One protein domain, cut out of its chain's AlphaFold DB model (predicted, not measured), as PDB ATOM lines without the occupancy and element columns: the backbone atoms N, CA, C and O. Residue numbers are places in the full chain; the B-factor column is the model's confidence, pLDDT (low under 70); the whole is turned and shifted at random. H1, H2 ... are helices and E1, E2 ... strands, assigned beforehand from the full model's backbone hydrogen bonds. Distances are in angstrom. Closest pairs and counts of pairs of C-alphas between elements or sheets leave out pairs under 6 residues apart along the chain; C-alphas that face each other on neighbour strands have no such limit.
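Overview. This is residues 259 to 366 of the 671 residues of the protein "Toxin" of Lautropia sp (UniProt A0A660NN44). A strongly twisted sheet of five strands, curled like part of a barrel, has two helices, H1 and H2, packed on one face; no named helix covers the other. The hairpins of E3, E4 and E5 make the longest axis, with turns at opposite ends. The printed part has 108 residues, in order E1, E2, H1, E3, E4, E5, H2; the antiparallel sheet runs E2, E1, E3, E4, E5. The class is mixed, and the whole is compact, with a radius of gyration of the C-alphas of 14.5 A and spans of 49 by 34 by 23 A.

Along the chain. E1 is residues 267 to 273, 20.0 A, from C-alpha 267 at (35.412, 44.112, -57.217). E2 is 279 to 282, 10.1 A; H1 285 to 294, 14.2 A; E3 301 to 308, 23.1 A; E4 314 to 327, 38.7 A; E5 330 to 337, 22.2 A. H2 is 342 to 352, 15.5 A, ending at C-alpha 352 (38.990, 31.856, -37.970).

Arrangement. Within hydrogen-bond range are N 271 and O 280 in hairpin E1-E2, 2.9 A; N 270 and O 304 between E1 and E3, 2.8 A; N 305 and O 317 in hairpin E3-E4, 2.8 A; and N 323 and O 334 in hairpin E4-E5, 2.9 A. E3, E4 and E5 form a meander, each the antiparallel neighbour of the one before. E2, H1 and E3 form a split strand-helix-strand unit, E1 between its strands, with a right-handed crossover. H1 is on the sheet, height 8.0 A, over E3 and, only just, E1, with 3 C-alphas; the C-alphas of Val 271 and Phe 292, the closest of E1 and H1, are 6.1 A apart. H2 is on the same face, making two layers, helices over a sheet; its height is 10.0 A, over E4 and E5, and the closest C-alphas of E5 and H2, Ile 337 and Lys 345, are 5.8 A apart. H1 and H2 touch, closest at the C-alphas of Val 285 and Leu 344, 5.2 A, at a steep tilt of 44 degrees, the same way. In both helices every O i to N i+4 pair is within hydrogen-bond range.

Size, cuts and confidence. The C-alphas farthest apart, Ser 311 and Gly 329, are 50.1 A apart. The printed part has no cut and no long link between named elements; residues 353 to 366 hold no named element. Mean pLDDT of the printed part is 85.6; residues 327 to 329 and 354 to 360 are under 70.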
ATOM      1  N   GLN A 259      36.996  31.575 -58.988       88.12
ATOM      2  CA  GLN A 259      35.986  31.052 -58.068       88.12
ATOM      3  C   GLN A 259      36.624  30.532 -56.773       88.12
ATOM      4  O   GLN A 259      36.153  30.868 -55.687       88.12
ATOM      5  N   ARG A 260      37.711  29.755 -56.876       89.25
ATOM      6  CA  ARG A 260      38.462  29.228 -55.728       89.25
ATOM      7  C   ARG A 260      39.015  30.342 -54.840       89.25
ATOM      8  O   ARG A 260      39.022  30.198 -53.623       89.25
ATOM      9  N   GLU A 261      39.484  31.436 -55.430       87.12
ATOM     10  CA  GLU A 261      40.046  32.575 -54.688       87.12
ATOM     11  C   GLU A 261      38.989  33.607 -54.260       87.12
ATOM     12  O   GLU A 261      39.310  34.574 -53.563       87.12
ATOM     13  N   GLY A 262      37.726  33.379 -54.642       87.12
ATOM     14  CA  GLY A 262      36.604  34.295 -54.461       87.12
ATOM     15  C   GLY A 262      36.888  35.673 -55.056       87.12
ATOM     16  O   GLY A 262      36.660  36.694 -54.412       87.12
ATOM     17  N   ILE A 263      37.445  35.686 -56.267       87.31
ATOM     18  CA  ILE A 263      37.680  36.887 -57.066       87.31
ATOM     19  C   ILE A 263      36.410  37.201 -57.850       87.31
ATOM     20  O   ILE A 263      35.896  36.354 -58.585       87.31
ATOM     21  N   GLN A 264      35.943  38.440 -57.739       84.56
ATOM     22  CA  GLN A 264      34.864  38.986 -58.560       84.56
ATOM     23  C   GLN A 264      35.475  40.002 -59.532       84.56
ATOM     24  O   GLN A 264      36.271  40.841 -59.120       84.56
ATOM     25  N   GLU A 265      35.152  39.913 -60.826       77.44
ATOM     26  CA  GLU A 265      35.853  40.683 -61.872       77.44
ATOM     27  C   GLU A 265      35.794  42.199 -61.670       77.44
ATOM     28  O   GLU A 265      36.746  42.905 -61.996       77.44
ATOM     29  N   ASN A 266      34.686  42.692 -61.126       86.69
ATOM     30  CA  ASN A 266      34.420  44.108 -60.947       86.69
ATOM     31  C   ASN A 266      34.625  44.589 -59.505       86.69
ATOM     32  O   ASN A 266      34.209  45.701 -59.185       86.69
ATOM     33  N   VAL A 267      35.244  43.783 -58.638       89.75
ATOM     34  CA  VAL A 267      35.412  44.112 -57.217       89.75
ATOM     35  C   VAL A 267      36.879  44.124 -56.820       89.75
ATOM     36  O   VAL A 267      37.651  43.221 -57.141       89.75
ATOM     37  N   VAL A 268      37.248  45.152 -56.066       93.12
ATOM     38  CA  VAL A 268      38.545  45.281 -55.408       93.12
ATOM     39  C   VAL A 268      38.313  45.518 -53.925       93.12
ATOM     40  O   VAL A 268      37.505  46.360 -53.533       93.12
ATOM     41  N   TYR A 269      39.049  44.795 -53.093       94.81
ATOM     42  CA  TYR A 269      39.067  44.995 -51.654       94.81
ATOM     43  C   TYR A 269      40.280  45.821 -51.256       94.81
ATOM     44  O   TYR A 269      41.404  45.497 -51.627       94.81
ATOM     45  N   THR A 270      40.080  46.855 -50.456       96.38
ATOM     46  CA  THR A 270      41.158  47.648 -49.871       96.38
ATOM     47  C   THR A 270      41.249  47.330 -48.390       96.38
ATOM     48  O   THR A 270      40.300  47.581 -47.651       96.38
ATOM     49  N   VAL A 271      42.383  46.784 -47.951       96.38
ATOM     50  CA  VAL A 271      42.679  46.577 -46.528       96.38
ATOM     51  C   VAL A 271      43.592  47.697 -46.064       96.38
ATOM     52  O   VAL A 271      44.667  47.881 -46.637       96.38
ATOM     53  N   GLY A 272      43.181  48.431 -45.033       95.00
ATOM     54  CA  GLY A 272      43.961  49.541 -44.490       95.00
ATOM     55  C   GLY A 272      43.994  49.586 -42.968       95.00
ATOM     56  O   GLY A 272      43.287  48.830 -42.300       95.00
ATOM     57  N   ARG A 273      44.835  50.478 -42.436       93.94
ATOM     58  CA  ARG A 273      44.982  50.770 -40.998       93.94
ATOM     59  C   ARG A 273      44.496  52.183 -40.706       93.94
ATOM     60  O   ARG A 273      44.831  53.105 -41.448       93.94
ATOM     61  N   GLN A 274      43.747  52.381 -39.623       88.50
ATOM     62  CA  GLN A 274      43.342  53.740 -39.236       88.50
ATOM     63  C   GLN A 274      44.514  54.542 -38.657       88.50
ATOM     64  O   GLN A 274      44.549  55.757 -38.808       88.50
ATOM     65  N   THR A 275      45.484  53.867 -38.035       86.12
ATOM     66  CA  THR A 275      46.614  54.507 -37.343       86.12
ATOM     67  C   THR A 275      47.682  55.074 -38.278       86.12
ATOM     68  O   THR A 275      48.345  56.036 -37.905       86.12
ATOM     69  N   SER A 276      47.853  54.516 -39.484       82.88
ATOM     70  CA  SER A 276      48.966  54.874 -40.379       82.88
ATOM     71  C   SER A 276      48.563  55.326 -41.788       82.88
ATOM     72  O   SER A 276      49.446  55.591 -42.596       82.88
ATOM     73  N   GLN A 277      47.265  55.387 -42.116       75.38
ATOM     74  CA  GLN A 277      46.739  55.631 -43.479       75.38
ATOM     75  C   GLN A 277      47.286  54.691 -44.577       75.38
ATOM     76  O   GLN A 277      46.989  54.869 -45.756       75.38
ATOM     77  N   GLU A 278      48.042  53.651 -44.219       87.56
ATOM     78  CA  GLU A 278      48.505  52.641 -45.164       87.56
ATOM     79  C   GLU A 278      47.335  51.759 -45.602       87.56
ATOM     80  O   GLU A 278      46.591  51.235 -44.766       87.56
ATOM     81  N   ALA A 279      47.206  51.556 -46.913       92.12
ATOM     82  CA  ALA A 279      46.191  50.705 -47.510       92.12
ATOM     83  C   ALA A 279      46.750  49.923 -48.708       92.12
ATOM     84  O   ALA A 279      47.595  50.423 -49.454       92.12
ATOM     85  N   LYS A 280      46.283  48.685 -48.898       95.38
ATOM     86  CA  LYS A 280      46.645  47.821 -50.034       95.38
ATOM     87  C   LYS A 280      45.404  47.201 -50.667       95.38
ATOM     88  O   LYS A 280      44.445  46.877 -49.970       95.38
ATOM     89  N   ASN A 281      45.457  47.019 -51.985       93.81
ATOM     90  CA  ASN A 281      44.366  46.459 -52.777       93.81
ATOM     91  C   ASN A 281      44.555  44.963 -53.035       93.81
ATOM     92  O   ASN A 281      45.654  44.509 -53.352       93.81
ATOM     93  N   TYR A 282      43.447  44.237 -52.975       90.88
ATOM     94  CA  TYR A 282      43.345  42.793 -53.101       90.88
ATOM     95  C   TYR A 282      42.161  42.446 -54.004       90.88
ATOM     96  O   TYR A 282      41.127  43.111 -53.972       90.88
ATOM     97  N   SER A 283      42.306  41.409 -54.826       88.19
ATOM     98  CA  SER A 283      41.247  40.995 -55.761       88.19
ATOM     99  C   SER A 283      40.414  39.825 -55.232       88.19
ATOM    100  O   SER A 283      39.269  39.668 -55.638       88.19
ATOM    101  N   GLY A 284      40.976  38.995 -54.345       88.94
ATOM    102  CA  GLY A 284      40.309  37.810 -53.800       88.94
ATOM    103  C   GLY A 284      39.949  37.957 -52.324       88.94
ATOM    104  O   GLY A 284      40.728  38.493 -51.527       88.94
ATOM    105  N   VAL A 285      38.792  37.426 -51.929       90.38
ATOM    106  CA  VAL A 285      38.319  37.473 -50.532       90.38
ATOM    107  C   VAL A 285      39.256  36.748 -49.564       90.38
ATOM    108  O   VAL A 285      39.477  37.224 -48.454       90.38
ATOM    109  N   HIS A 286      39.861  35.627 -49.970       87.75
ATOM    110  CA  HIS A 286      40.735  34.851 -49.083       87.75
ATOM    111  C   HIS A 286      42.060  35.565 -48.791       87.75
ATOM    112  O   HIS A 286      42.541  35.544 -47.656       87.75
ATOM    113  N   GLU A 287      42.635  36.224 -49.799       87.25
ATOM    114  CA  GLU A 287      43.827  37.056 -49.634       87.25
ATOM    115  C   GLU A 287      43.513  38.287 -48.775       87.25
ATOM    116  O   GLU A 287      44.229  38.567 -47.814       87.25
ATOM    117  N   THR A 288      42.380  38.942 -49.045       91.56
ATOM    118  CA  THR A 288      41.866  40.080 -48.267       91.56
ATOM    119  C   THR A 288      41.727  39.727 -46.787       91.56
ATOM    120  O   THR A 288      42.234  40.438 -45.922       91.56
ATOM    121  N   VAL A 289      41.092  38.593 -46.477       91.19
ATOM    122  CA  VAL A 289      40.923  38.104 -45.100       91.19
ATOM    123  C   VAL A 289      42.271  37.804 -44.447       91.19
ATOM    124  O   VAL A 289      42.465  38.130 -43.275       91.19
ATOM    125  N   ARG A 290      43.213  37.197 -45.181       89.00
ATOM    126  CA  ARG A 290      44.561  36.916 -44.668       89.00
ATOM    127  C   ARG A 290      45.296  38.210 -44.319       89.00
ATOM    128  O   ARG A 290      45.844  38.301 -43.226       89.00
ATOM    129  N   ALA A 291      45.267  39.198 -45.211       91.44
ATOM    130  CA  ALA A 291      45.888  40.501 -44.998       91.44
ATOM    131  C   ALA A 291      45.251  41.252 -43.820       91.44
ATOM    132  O   ALA A 291      45.964  41.733 -42.945       91.44
ATOM    133  N   PHE A 292      43.918  41.278 -43.745       93.81
ATOM    134  CA  PHE A 292      43.177  41.903 -42.649       93.81
ATOM    135  C   PHE A 292      43.526  41.296 -41.285       93.81
ATOM    136  O   PHE A 292      43.725  42.023 -40.318       93.81
ATOM    137  N   ARG A 293      43.656  39.965 -41.208       91.62
ATOM    138  CA  ARG A 293      44.008  39.255 -39.967       91.62
ATOM    139  C   ARG A 293      45.482  39.351 -39.578       91.62
ATOM    140  O   ARG A 293      45.806  39.067 -38.431       91.62
ATOM    141  N   ALA A 294      46.360  39.684 -40.521       91.88
ATOM    142  CA  ALA A 294      47.786  39.847 -40.257       91.88
ATOM    143  C   ALA A 294      48.119  41.198 -39.602       91.88
ATOM    144  O   ALA A 294      49.225  41.370 -39.100       91.88
ATOM    145  N   ILE A 295      47.187  42.158 -39.620       92.88
ATOM    146  CA  ILE A 295      47.348  43.464 -38.978       92.88
ATOM    147  C   ILE A 295      47.027  43.340 -37.485       92.88
ATOM    148  O   ILE A 295      46.052  42.688 -37.106       92.88
ATOM    149  N   GLU A 296      47.829  43.984 -36.633       91.00
ATOM    150  CA  GLU A 296      47.570  43.990 -35.196       91.00
ATOM    151  C   GLU A 296      46.221  44.671 -34.885       91.00
ATOM    152  O   GLU A 296      45.945  45.757 -35.398       91.00
ATOM    153  N   PRO A 297      45.368  44.098 -34.014       89.69
ATOM    154  CA  PRO A 297      44.037  44.653 -33.750       89.69
ATOM    155  C   PRO A 297      44.024  46.106 -33.247       89.69
ATOM    156  O   PRO A 297      43.042  46.817 -33.465       89.69
ATOM    157  N   LYS A 298      45.113  46.556 -32.608       88.81
ATOM    158  CA  LYS A 298      45.293  47.929 -32.106       88.81
ATOM    159  C   LYS A 298      45.456  48.980 -33.213       88.81
ATOM    160  O   LYS A 298      45.265  50.160 -32.947       88.81
ATOM    161  N   ASP A 299      45.772  48.556 -34.438       91.19
ATOM    162  CA  ASP A 299      45.872  49.437 -35.609       91.19
ATOM    163  C   ASP A 299      44.515  49.685 -36.287       91.19
ATOM    164  O   ASP A 299      44.440  50.361 -37.319       91.19
ATOM    165  N   TYR A 300      43.442  49.127 -35.710       91.06
ATOM    166  CA  TYR A 300      42.063  49.219 -36.188       91.06
ATOM    167  C   TYR A 300      41.961  48.947 -37.696       91.06
ATOM    168  O   TYR A 300      41.584  49.837 -38.469       91.06
ATOM    169  N   PRO A 301      42.326  47.732 -38.151       94.94
ATOM    170  CA  PRO A 301      42.246  47.414 -39.563       94.94
ATOM    171  C   PRO A 301      40.805  47.506 -40.067       94.94
ATOM    172  O   PRO A 301      39.844  47.207 -39.345       94.94
ATOM    173  N   TYR A 302      40.664  47.880 -41.335       94.75
ATOM    174  CA  TYR A 302      39.389  47.963 -42.038       94.75
ATOM    175  C   TYR A 302      39.484  47.363 -43.444       94.75
ATOM    176  O   TYR A 302      40.572  47.219 -43.999       94.75
ATOM    177  N   ILE A 303      38.328  47.014 -44.010       97.00
ATOM    178  CA  ILE A 303      38.172  46.495 -45.370       97.00
ATOM    179  C   ILE A 303      37.119  47.333 -46.093       97.00
ATOM    180  O   ILE A 303      35.954  47.350 -45.685       97.00
ATOM    181  N   LEU A 304      37.514  47.986 -47.182       95.50
ATOM    182  CA  LEU A 304      36.602  48.622 -48.133       95.50
ATOM    183  C   LEU A 304      36.409  47.699 -49.335       95.50
ATOM    184  O   LEU A 304      37.375  47.159 -49.861       95.50
ATOM    185  N   ARG A 305      35.169  47.529 -49.781       94.69
ATOM    186  CA  ARG A 305      34.809  46.868 -51.035       94.69
ATOM    187  C   ARG A 305      34.498  47.949 -52.054       94.69
ATOM    188  O   ARG A 305      33.541  48.693 -51.859       94.69
ATOM    189  N   THR A 306      35.278  48.014 -53.121       94.31
ATOM    190  CA  THR A 306      35.048  48.906 -54.257       94.31
ATOM    191  C   THR A 306      34.518  48.074 -55.417       94.31
ATOM    192  O   THR A 306      35.205  47.165 -55.876       94.31
ATOM    193  N   GLU A 307      33.298  48.348 -55.867       92.12
ATOM    194  CA  GLU A 307      32.665  47.684 -57.005       92.12
ATOM    195  C   GLU A 307      32.490  48.649 -58.173       92.12
ATOM    196  O   GLU A 307      31.879  49.712 -58.029       92.12
ATOM    197  N   ARG A 308      32.987  48.245 -59.342       89.75
ATOM    198  CA  ARG A 308      32.821  48.967 -60.599       89.75
ATOM    199  C   ARG A 308      31.557  48.498 -61.315       89.75
ATOM    200  O   ARG A 308      31.407  47.323 -61.646       89.75
ATOM    201  N   LEU A 309      30.643  49.423 -61.561       83.25
ATOM    202  CA  LEU A 309      29.402  49.167 -62.281       83.25
ATOM    203  C   LEU A 309      29.640  49.178 -63.802       83.25
ATOM    204  O   LEU A 309      30.602  49.798 -64.264       83.25
ATOM    205  N   PRO A 310      28.747  48.572 -64.608       75.31
ATOM    206  CA  PRO A 310      28.833  48.624 -66.071       75.31
ATOM    207  C   PRO A 310      28.864  50.049 -66.648       75.31
ATOM    208  O   PRO A 310      29.429  50.267 -67.713       75.31
ATOM    209  N   SER A 311      28.305  51.030 -65.930       81.06
ATOM    210  CA  SER A 311      28.375  52.458 -66.275       81.06
ATOM    211  C   SER A 311      29.778  53.066 -66.135       81.06
ATOM    212  O   SER A 311      29.977  54.230 -66.473       81.06
ATOM    213  N   GLY A 312      30.744  52.318 -65.593       81.69
ATOM    214  CA  GLY A 312      32.085  52.788 -65.257       81.69
ATOM    215  C   GLY A 312      32.185  53.478 -63.894       81.69
ATOM    216  O   GLY A 312      33.305  53.711 -63.436       81.69
ATOM    217  N   GLN A 313      31.054  53.765 -63.235       85.75
ATOM    218  CA  GLN A 313      31.012  54.325 -61.881       85.75
ATOM    219  C   GLN A 313      31.479  53.305 -60.841       85.75
ATOM    220  O   GLN A 313      31.199  52.113 -60.955       85.75
ATOM    221  N   GLU A 314      32.154  53.786 -59.802       91.12
ATOM    222  CA  GLU A 314      32.624  52.965 -58.689       91.12
ATOM    223  C   GLU A 314      31.800  53.248 -57.432       91.12
ATOM    224  O   GLU A 314      31.497  54.395 -57.105       91.12
ATOM    225  N   THR A 315      31.434  52.185 -56.725       92.06
ATOM    226  CA  THR A 315      30.738  52.249 -55.439       92.06
ATOM    227  C   THR A 315      31.634  51.652 -54.369       92.06
ATOM    228  O   THR A 315      32.220  50.592 -54.574       92.06
ATOM    229  N   GLN A 316      31.765  52.329 -53.230       93.44
ATOM    230  CA  GLN A 316      32.625  51.877 -52.141       93.44
ATOM    231  C   GLN A 316      31.813  51.634 -50.871       93.44
ATOM    232  O   GLN A 316      30.995  52.459 -50.470       93.44
ATOM    233  N   LEU A 317      32.050  50.492 -50.227       93.62
ATOM    234  CA  LEU A 317      31.349  50.059 -49.023       93.62
ATOM    235  C   LEU A 317      32.344  49.583 -47.965       93.62
ATOM    236  O   LEU A 317      33.225  48.776 -48.249       93.62
ATOM    237  N   LEU A 318      32.177  50.026 -46.719       93.62
ATOM    238  CA  LEU A 318      32.916  49.474 -45.583       93.62
ATOM    239  C   LEU A 318      32.340  48.099 -45.220       93.62
ATOM    240  O   LEU A 318      31.229  47.995 -44.704       93.62
ATOM    241  N   VAL A 319      33.105  47.041 -45.485       94.75
ATOM    242  CA  VAL A 319      32.658  45.645 -45.334       94.75
ATOM    243  C   VAL A 319      33.374  44.894 -44.215       94.75
ATOM    244  O   VAL A 319      32.935  43.811 -43.842       94.75
ATOM    245  N   GLY A 320      34.428  45.457 -43.624       93.75
ATOM    246  CA  GLY A 320      35.115  44.867 -42.477       93.75
ATOM    247  C   GLY A 320      35.789  45.918 -41.604       93.75
ATOM    248  O   GLY A 320      36.295  46.909 -42.123       93.75
ATOM    249  N   ARG A 321      35.791  45.725 -40.284       94.50
ATOM    250  CA  ARG A 321      36.531  46.570 -39.329       94.50
ATOM    251  C   ARG A 321      36.764  45.862 -38.002       94.50
ATOM    252  O   ARG A 321      35.975  45.000 -37.627       94.50
ATOM    253  N   VAL A 322      37.800  46.255 -37.272       91.94
ATOM    254  CA  VAL A 322      37.981  45.879 -35.861       91.94
ATOM    255  C   VAL A 322      37.407  46.966 -34.956       91.94
ATOM    256  O   VAL A 322      37.676  48.146 -35.154       91.94
ATOM    257  N   MET A 323      36.614  46.557 -33.968       85.38
ATOM    258  CA  MET A 323      36.009  47.423 -32.953       85.38
ATOM    259  C   MET A 323      36.495  47.006 -31.564       85.38
ATOM    260  O   MET A 323      36.796  45.837 -31.336       85.38
ATOM    261  N   THR A 324      36.537  47.941 -30.620       84.06
ATOM    262  CA  THR A 324      36.770  47.638 -29.203       84.06
ATOM    263  C   THR A 324      35.452  47.355 -28.495       84.06
ATOM    264  O   THR A 324      34.499  48.123 -28.625       84.06
ATOM    265  N   GLN A 325      35.410  46.282 -27.716       79.19
ATOM    266  CA  GLN A 325      34.318  45.951 -26.814       79.19
ATOM    267  C   GLN A 325      34.875  45.879 -25.395       79.19
ATOM    268  O   GLN A 325      35.863  45.186 -25.149       79.19
ATOM    269  N   ASP A 326      34.263  46.616 -24.472       73.88
ATOM    270  CA  ASP A 326      34.628  46.554 -23.061       73.88
ATOM    271  C   ASP A 326      33.804  45.453 -22.393       73.88
ATOM    272  O   ASP A 326      32.577  45.534 -22.304       73.88
ATOM    273  N   ALA A 327      34.476  44.376 -21.995       62.41
ATOM    274  CA  ALA A 327      33.870  43.285 -21.255       62.41
ATOM    275  C   ALA A 327      34.621  43.161 -19.931       62.41
ATOM    276  O   ALA A 327      35.798  42.795 -19.902       62.41
ATOM    277  N   SER A 328      33.940  43.474 -18.825       63.78
ATOM    278  CA  SER A 328      34.462  43.322 -17.459       63.78
ATOM    279  C   SER A 328      35.808  44.024 -17.181       63.78
ATOM    280  O   SER A 328      36.676  43.450 -16.530       63.78
ATOM    281  N   GLY A 329      36.009  45.254 -17.677       68.56
ATOM    282  CA  GLY A 329      37.223  46.044 -17.412       68.56
ATOM    283  C   GLY A 329      38.448  45.633 -18.237       68.56
ATOM    284  O   GLY A 329      39.569  46.042 -17.927       68.56
ATOM    285  N   LYS A 330      38.261  44.811 -19.278       72.00
ATOM    286  CA  LYS A 330      39.312  44.400 -20.210       72.00
ATOM    287  C   LYS A 330      38.880  44.757 -21.632       72.00
ATOM    288  O   LYS A 330      37.919  44.191 -22.150       72.00
ATOM    289  N   VAL A 331      39.625  45.661 -22.273       76.00
ATOM    290  CA  VAL A 331      39.409  46.032 -23.679       76.00
ATOM    291  C   VAL A 331      39.674  44.813 -24.561       76.00
ATOM    292  O   VAL A 331      40.787  44.283 -24.591       76.00
ATOM    293  N   GLN A 332      38.650  44.358 -25.277       82.31
ATOM    294  CA  GLN A 332      38.760  43.303 -26.280       82.31
ATOM    295  C   GLN A 332      38.595  43.896 -27.676       82.31
ATOM    296  O   GLN A 332      37.732  44.738 -27.903       82.31
ATOM    297  N   HIS A 333      39.401  43.439 -28.631       84.25
ATOM    298  CA  HIS A 333      39.273  43.830 -30.032       84.25
ATOM    299  C   HIS A 333      38.524  42.743 -30.804       84.25
ATOM    300  O   HIS A 333      38.994  41.609 -30.903       84.25
ATOM    301  N   VAL A 334      37.367  43.092 -31.363       85.31
ATOM    302  CA  VAL A 334      36.488  42.175 -32.092       85.31
ATOM    303  C   VAL A 334      36.379  42.625 -33.545       85.31
ATOM    304  O   VAL A 334      35.990  43.753 -33.846       85.31
ATOM    305  N   ALA A 335      36.720  41.729 -34.465       88.44
ATOM    306  CA  ALA A 335      36.536  41.952 -35.890       88.44
ATOM    307  C   ALA A 335      35.072  41.740 -36.296       88.44
ATOM    308  O   ALA A 335      34.476  40.701 -36.015       88.44
ATOM    309  N   HIS A 336      34.522  42.709 -37.018       90.69
ATOM    310  CA  HIS A 336      33.181  42.678 -37.576       90.69
ATOM    311  C   HIS A 336      33.252  42.704 -39.104       90.69
ATOM    312  O   HIS A 336      33.731  43.678 -39.687       90.69
ATOM    313  N   ILE A 337      32.726  41.660 -39.753       91.19
ATOM    314  CA  ILE A 337      32.590  41.571 -41.213       91.19
ATOM    315  C   ILE A 337      31.112  41.703 -41.591       91.19
ATOM    316  O   ILE A 337      30.254  40.990 -41.064       91.19
ATOM    317  N   SER A 338      30.819  42.637 -42.491       85.50
ATOM    318  CA  SER A 338      29.475  42.940 -42.972       85.50
ATOM    319  C   SER A 338      28.841  41.735 -43.667       85.50
ATOM    320  O   SER A 338      29.489  41.023 -44.428       85.50
ATOM    321  N   GLY A 339      27.540  41.531 -43.440       78.94
ATOM    322  CA  GLY A 339      26.744  40.556 -44.193       78.94
ATOM    323  C   GLY A 339      26.433  40.983 -45.630       78.94
ATOM    324  O   GLY A 339      25.977  40.150 -46.403       78.94
ATOM    325  N   ALA A 340      26.694  42.246 -45.988       82.38
ATOM    326  CA  ALA A 340      26.496  42.759 -47.345       82.38
ATOM    327  C   ALA A 340      27.463  42.135 -48.368       82.38
ATOM    328  O   ALA A 340      27.196  42.193 -49.563       82.38
ATOM    329  N   ASP A 341      28.553  41.513 -47.905       86.50
ATOM    330  CA  ASP A 341      29.437  40.687 -48.726       86.50
ATOM    331  C   ASP A 341      29.479  39.246 -48.174       86.50
ATOM    332  O   ASP A 341      30.281  38.927 -47.286       86.50
ATOM    333  N   PRO A 342      28.594  38.357 -48.667       86.94
ATOM    334  CA  PRO A 342      28.521  36.977 -48.200       86.94
ATOM    335  C   PRO A 342      29.806  36.178 -48.445       86.94
ATOM    336  O   PRO A 342      30.158  35.344 -47.610       86.94
ATOM    337  N   LEU A 343      30.517  36.443 -49.549       88.19
ATOM    338  CA  LEU A 343      31.750  35.730 -49.897       88.19
ATOM    339  C   LEU A 343      32.876  36.096 -48.930       88.19
ATOM    340  O   LEU A 343      33.531  35.208 -48.380       88.19
ATOM    341  N   LEU A 344      33.054  37.392 -48.659       90.44
ATOM    342  CA  LEU A 344      34.036  37.868 -47.686       90.44
ATOM    343  C   LEU A 344      33.717  37.353 -46.280       90.44
ATOM    344  O   LEU A 344      34.611  36.879 -45.572       90.44
ATOM    345  N   LYS A 345      32.440  37.392 -45.878       89.81
ATOM    346  CA  LYS A 345      32.000  36.876 -44.576       89.81
ATOM    347  C   LYS A 345      32.268  35.377 -44.444       89.81
ATOM    348  O   LYS A 345      32.809  34.949 -43.424       89.81
ATOM    349  N   GLN A 346      31.945  34.587 -45.467       87.88
ATOM    350  CA  GLN A 346      32.221  33.151 -45.484       87.88
ATOM    351  C   GLN A 346      33.727  32.865 -45.405       87.88
ATOM    352  O   GLN A 346      34.149  32.051 -44.581       87.88
ATOM    353  N   ALA A 347      34.540  33.571 -46.196       87.44
ATOM    354  CA  ALA A 347      35.995  33.440 -46.176       87.44
ATOM    355  C   ALA A 347      36.590  33.793 -44.802       87.44
ATOM    356  O   ALA A 347      37.501  33.112 -44.326       87.44
ATOM    357  N   TYR A 348      36.054  34.818 -44.133       89.12
ATOM    358  CA  TYR A 348      36.473  35.195 -42.786       89.12
ATOM    359  C   TYR A 348      36.144  34.110 -41.755       89.12
ATOM    360  O   TYR A 348      37.026  33.705 -40.996       89.12
ATOM    361  N   VAL A 349      34.909  33.590 -41.767       86.62
ATOM    362  CA  VAL A 349      34.467  32.496 -40.881       86.62
ATOM    363  C   VAL A 349      35.333  31.247 -41.067       86.62
ATOM    364  O   VAL A 349      35.763  30.640 -40.088       86.62
ATOM    365  N   GLN A 350      35.641  30.890 -42.314       82.94
ATOM    366  CA  GLN A 350      36.549  29.786 -42.629       82.94
ATOM    367  C   GLN A 350      37.957  30.022 -42.073       82.94
ATOM    368  O   GLN A 350      38.566  29.112 -41.514       82.94
ATOM    369  N   ALA A 351      38.475  31.247 -42.181       83.25
ATOM    370  CA  ALA A 351      39.825  31.568 -41.736       83.25
ATOM    371  C   ALA A 351      39.989  31.508 -40.208       83.25
ATOM    372  O   ALA A 351      41.055  31.107 -39.729       83.25
ATOM    373  N   ILE A 352      38.970  31.914 -39.443       84.69
ATOM    374  CA  ILE A 352      38.990  31.856 -37.970       84.69
ATOM    375  C   ILE A 352      38.589  30.486 -37.416       84.69
ATOM    376  O   ILE A 352      38.674  30.276 -36.208       84.69
ATOM    377  N   SER A 353      38.151  29.559 -38.273       76.94
ATOM    378  CA  SER A 353      37.786  28.220 -37.831       76.94
ATOM    379  C   SER A 353      39.007  27.506 -37.225       76.94
ATOM    380  O   SER A 353      40.093  27.534 -37.823       76.94
ATOM    381  N   PRO A 354      38.855  26.862 -36.050       67.88
ATOM    382  CA  PRO A 354      39.909  26.028 -35.469       67.88
ATOM    383  C   PRO A 354      40.179  24.784 -36.325       67.88
ATOM    384  O   PRO A 354      41.269  24.221 -36.272       67.88
ATOM    385  N   ASP A 355      39.206  24.395 -37.149       63.72
ATOM    386  CA  ASP A 355      39.312  23.308 -38.105       63.72
ATOM    387  C   ASP A 355      40.111  23.760 -39.341       63.72
ATOM    388  O   ASP A 355      39.625  24.509 -40.197       63.72
ATOM    389  N   ALA A 356      41.371  23.322 -39.418       56.53
ATOM    390  CA  ALA A 356      42.245  23.615 -40.549       56.53
ATOM    391  C   ALA A 356      41.698  23.052 -41.875       56.53
ATOM    392  O   ALA A 356      42.020  23.611 -42.926       56.53
ATOM    393  N   ASP A 357      40.830  22.030 -41.836       54.56
ATOM    394  CA  ASP A 357      40.216  21.428 -43.027       54.56
ATOM    395  C   ASP A 357      39.186  22.350 -43.710       54.56
ATOM    396  O   ASP A 357      38.781  22.082 -44.840       54.56
ATOM    397  N   ARG A 358      38.788  23.463 -43.075       57.56
ATOM    398  CA  ARG A 358      37.816  24.430 -43.621       57.56
ATOM    399  C   ARG A 358      38.442  25.651 -44.293       57.56
ATOM    400  O   ARG A 358      37.707  26.517 -44.770       57.56
ATOM    401  N   ARG A 359      39.773  25.766 -44.317       65.19
ATOM    402  CA  ARG A 359      40.468  26.917 -44.916       65.19
ATOM    403  C   ARG A 359      40.528  26.765 -46.440       65.19
ATOM    404  O   ARG A 359      40.946  25.727 -46.941       65.19
ATOM    405  N   GLY A 360      40.120  27.801 -47.176       65.56
ATOM    406  CA  GLY A 360      40.173  27.814 -48.643       65.56
ATOM    407  C   GLY A 360      41.605  27.719 -49.191       65.56
ATOM    408  O   GLY A 360      42.541  28.270 -48.606       65.56
ATOM    409  N   ILE A 361      41.772  27.037 -50.328       75.12
ATOM    410  CA  ILE A 361      43.059  26.905 -51.026       75.12
ATOM    411  C   ILE A 361      43.384  28.211 -51.760       75.12
ATOM    412  O   ILE A 361      42.662  28.612 -52.673       75.12
ATOM    413  N   VAL A 362      44.515  28.832 -51.423       76.81
ATOM    414  CA  VAL A 362      45.015  30.055 -52.072       76.81
ATOM    415  C   VAL A 362      46.325  29.739 -52.789       76.81
ATOM    416  O   VAL A 362      47.251  29.247 -52.150       76.81
ATOM    417  N   ILE A 363      46.391  30.031 -54.092       83.25
ATOM    418  CA  ILE A 363      47.594  29.854 -54.921       83.25
ATOM    419  C   ILE A 363      48.183  31.223 -55.283       83.25
ATOM    420  O   ILE A 363      49.392  31.400 -55.184       83.25
ATOM    421  N   GLY A 364      47.339  32.207 -55.619       83.00
ATOM    422  CA  GLY A 364      47.747  33.595 -55.861       83.00
ATOM    423  C   GLY A 364      48.261  33.883 -57.276       83.00
ATOM    424  O   GLY A 364      48.836  34.941 -57.506       83.00
ATOM    425  N   ASP A 365      48.042  32.982 -58.234       88.94
ATOM    426  CA  ASP A 365      48.565  33.068 -59.607       88.94
ATOM    427  C   ASP A 365      47.504  33.452 -60.654       88.94
ATOM    428  O   ASP A 365      47.748  33.421 -61.861       88.94
ATOM    429  N   THR A 366      46.314  33.870 -60.214       89.81
ATOM    430  CA  THR A 366      45.195  34.218 -61.105       89.81
ATOM    431  C   THR A 366      45.559  35.305 -62.132       89.81
ATOM    432  O   THR A 366      45.059  35.288 -63.259       89.81
TER     433      THR A 366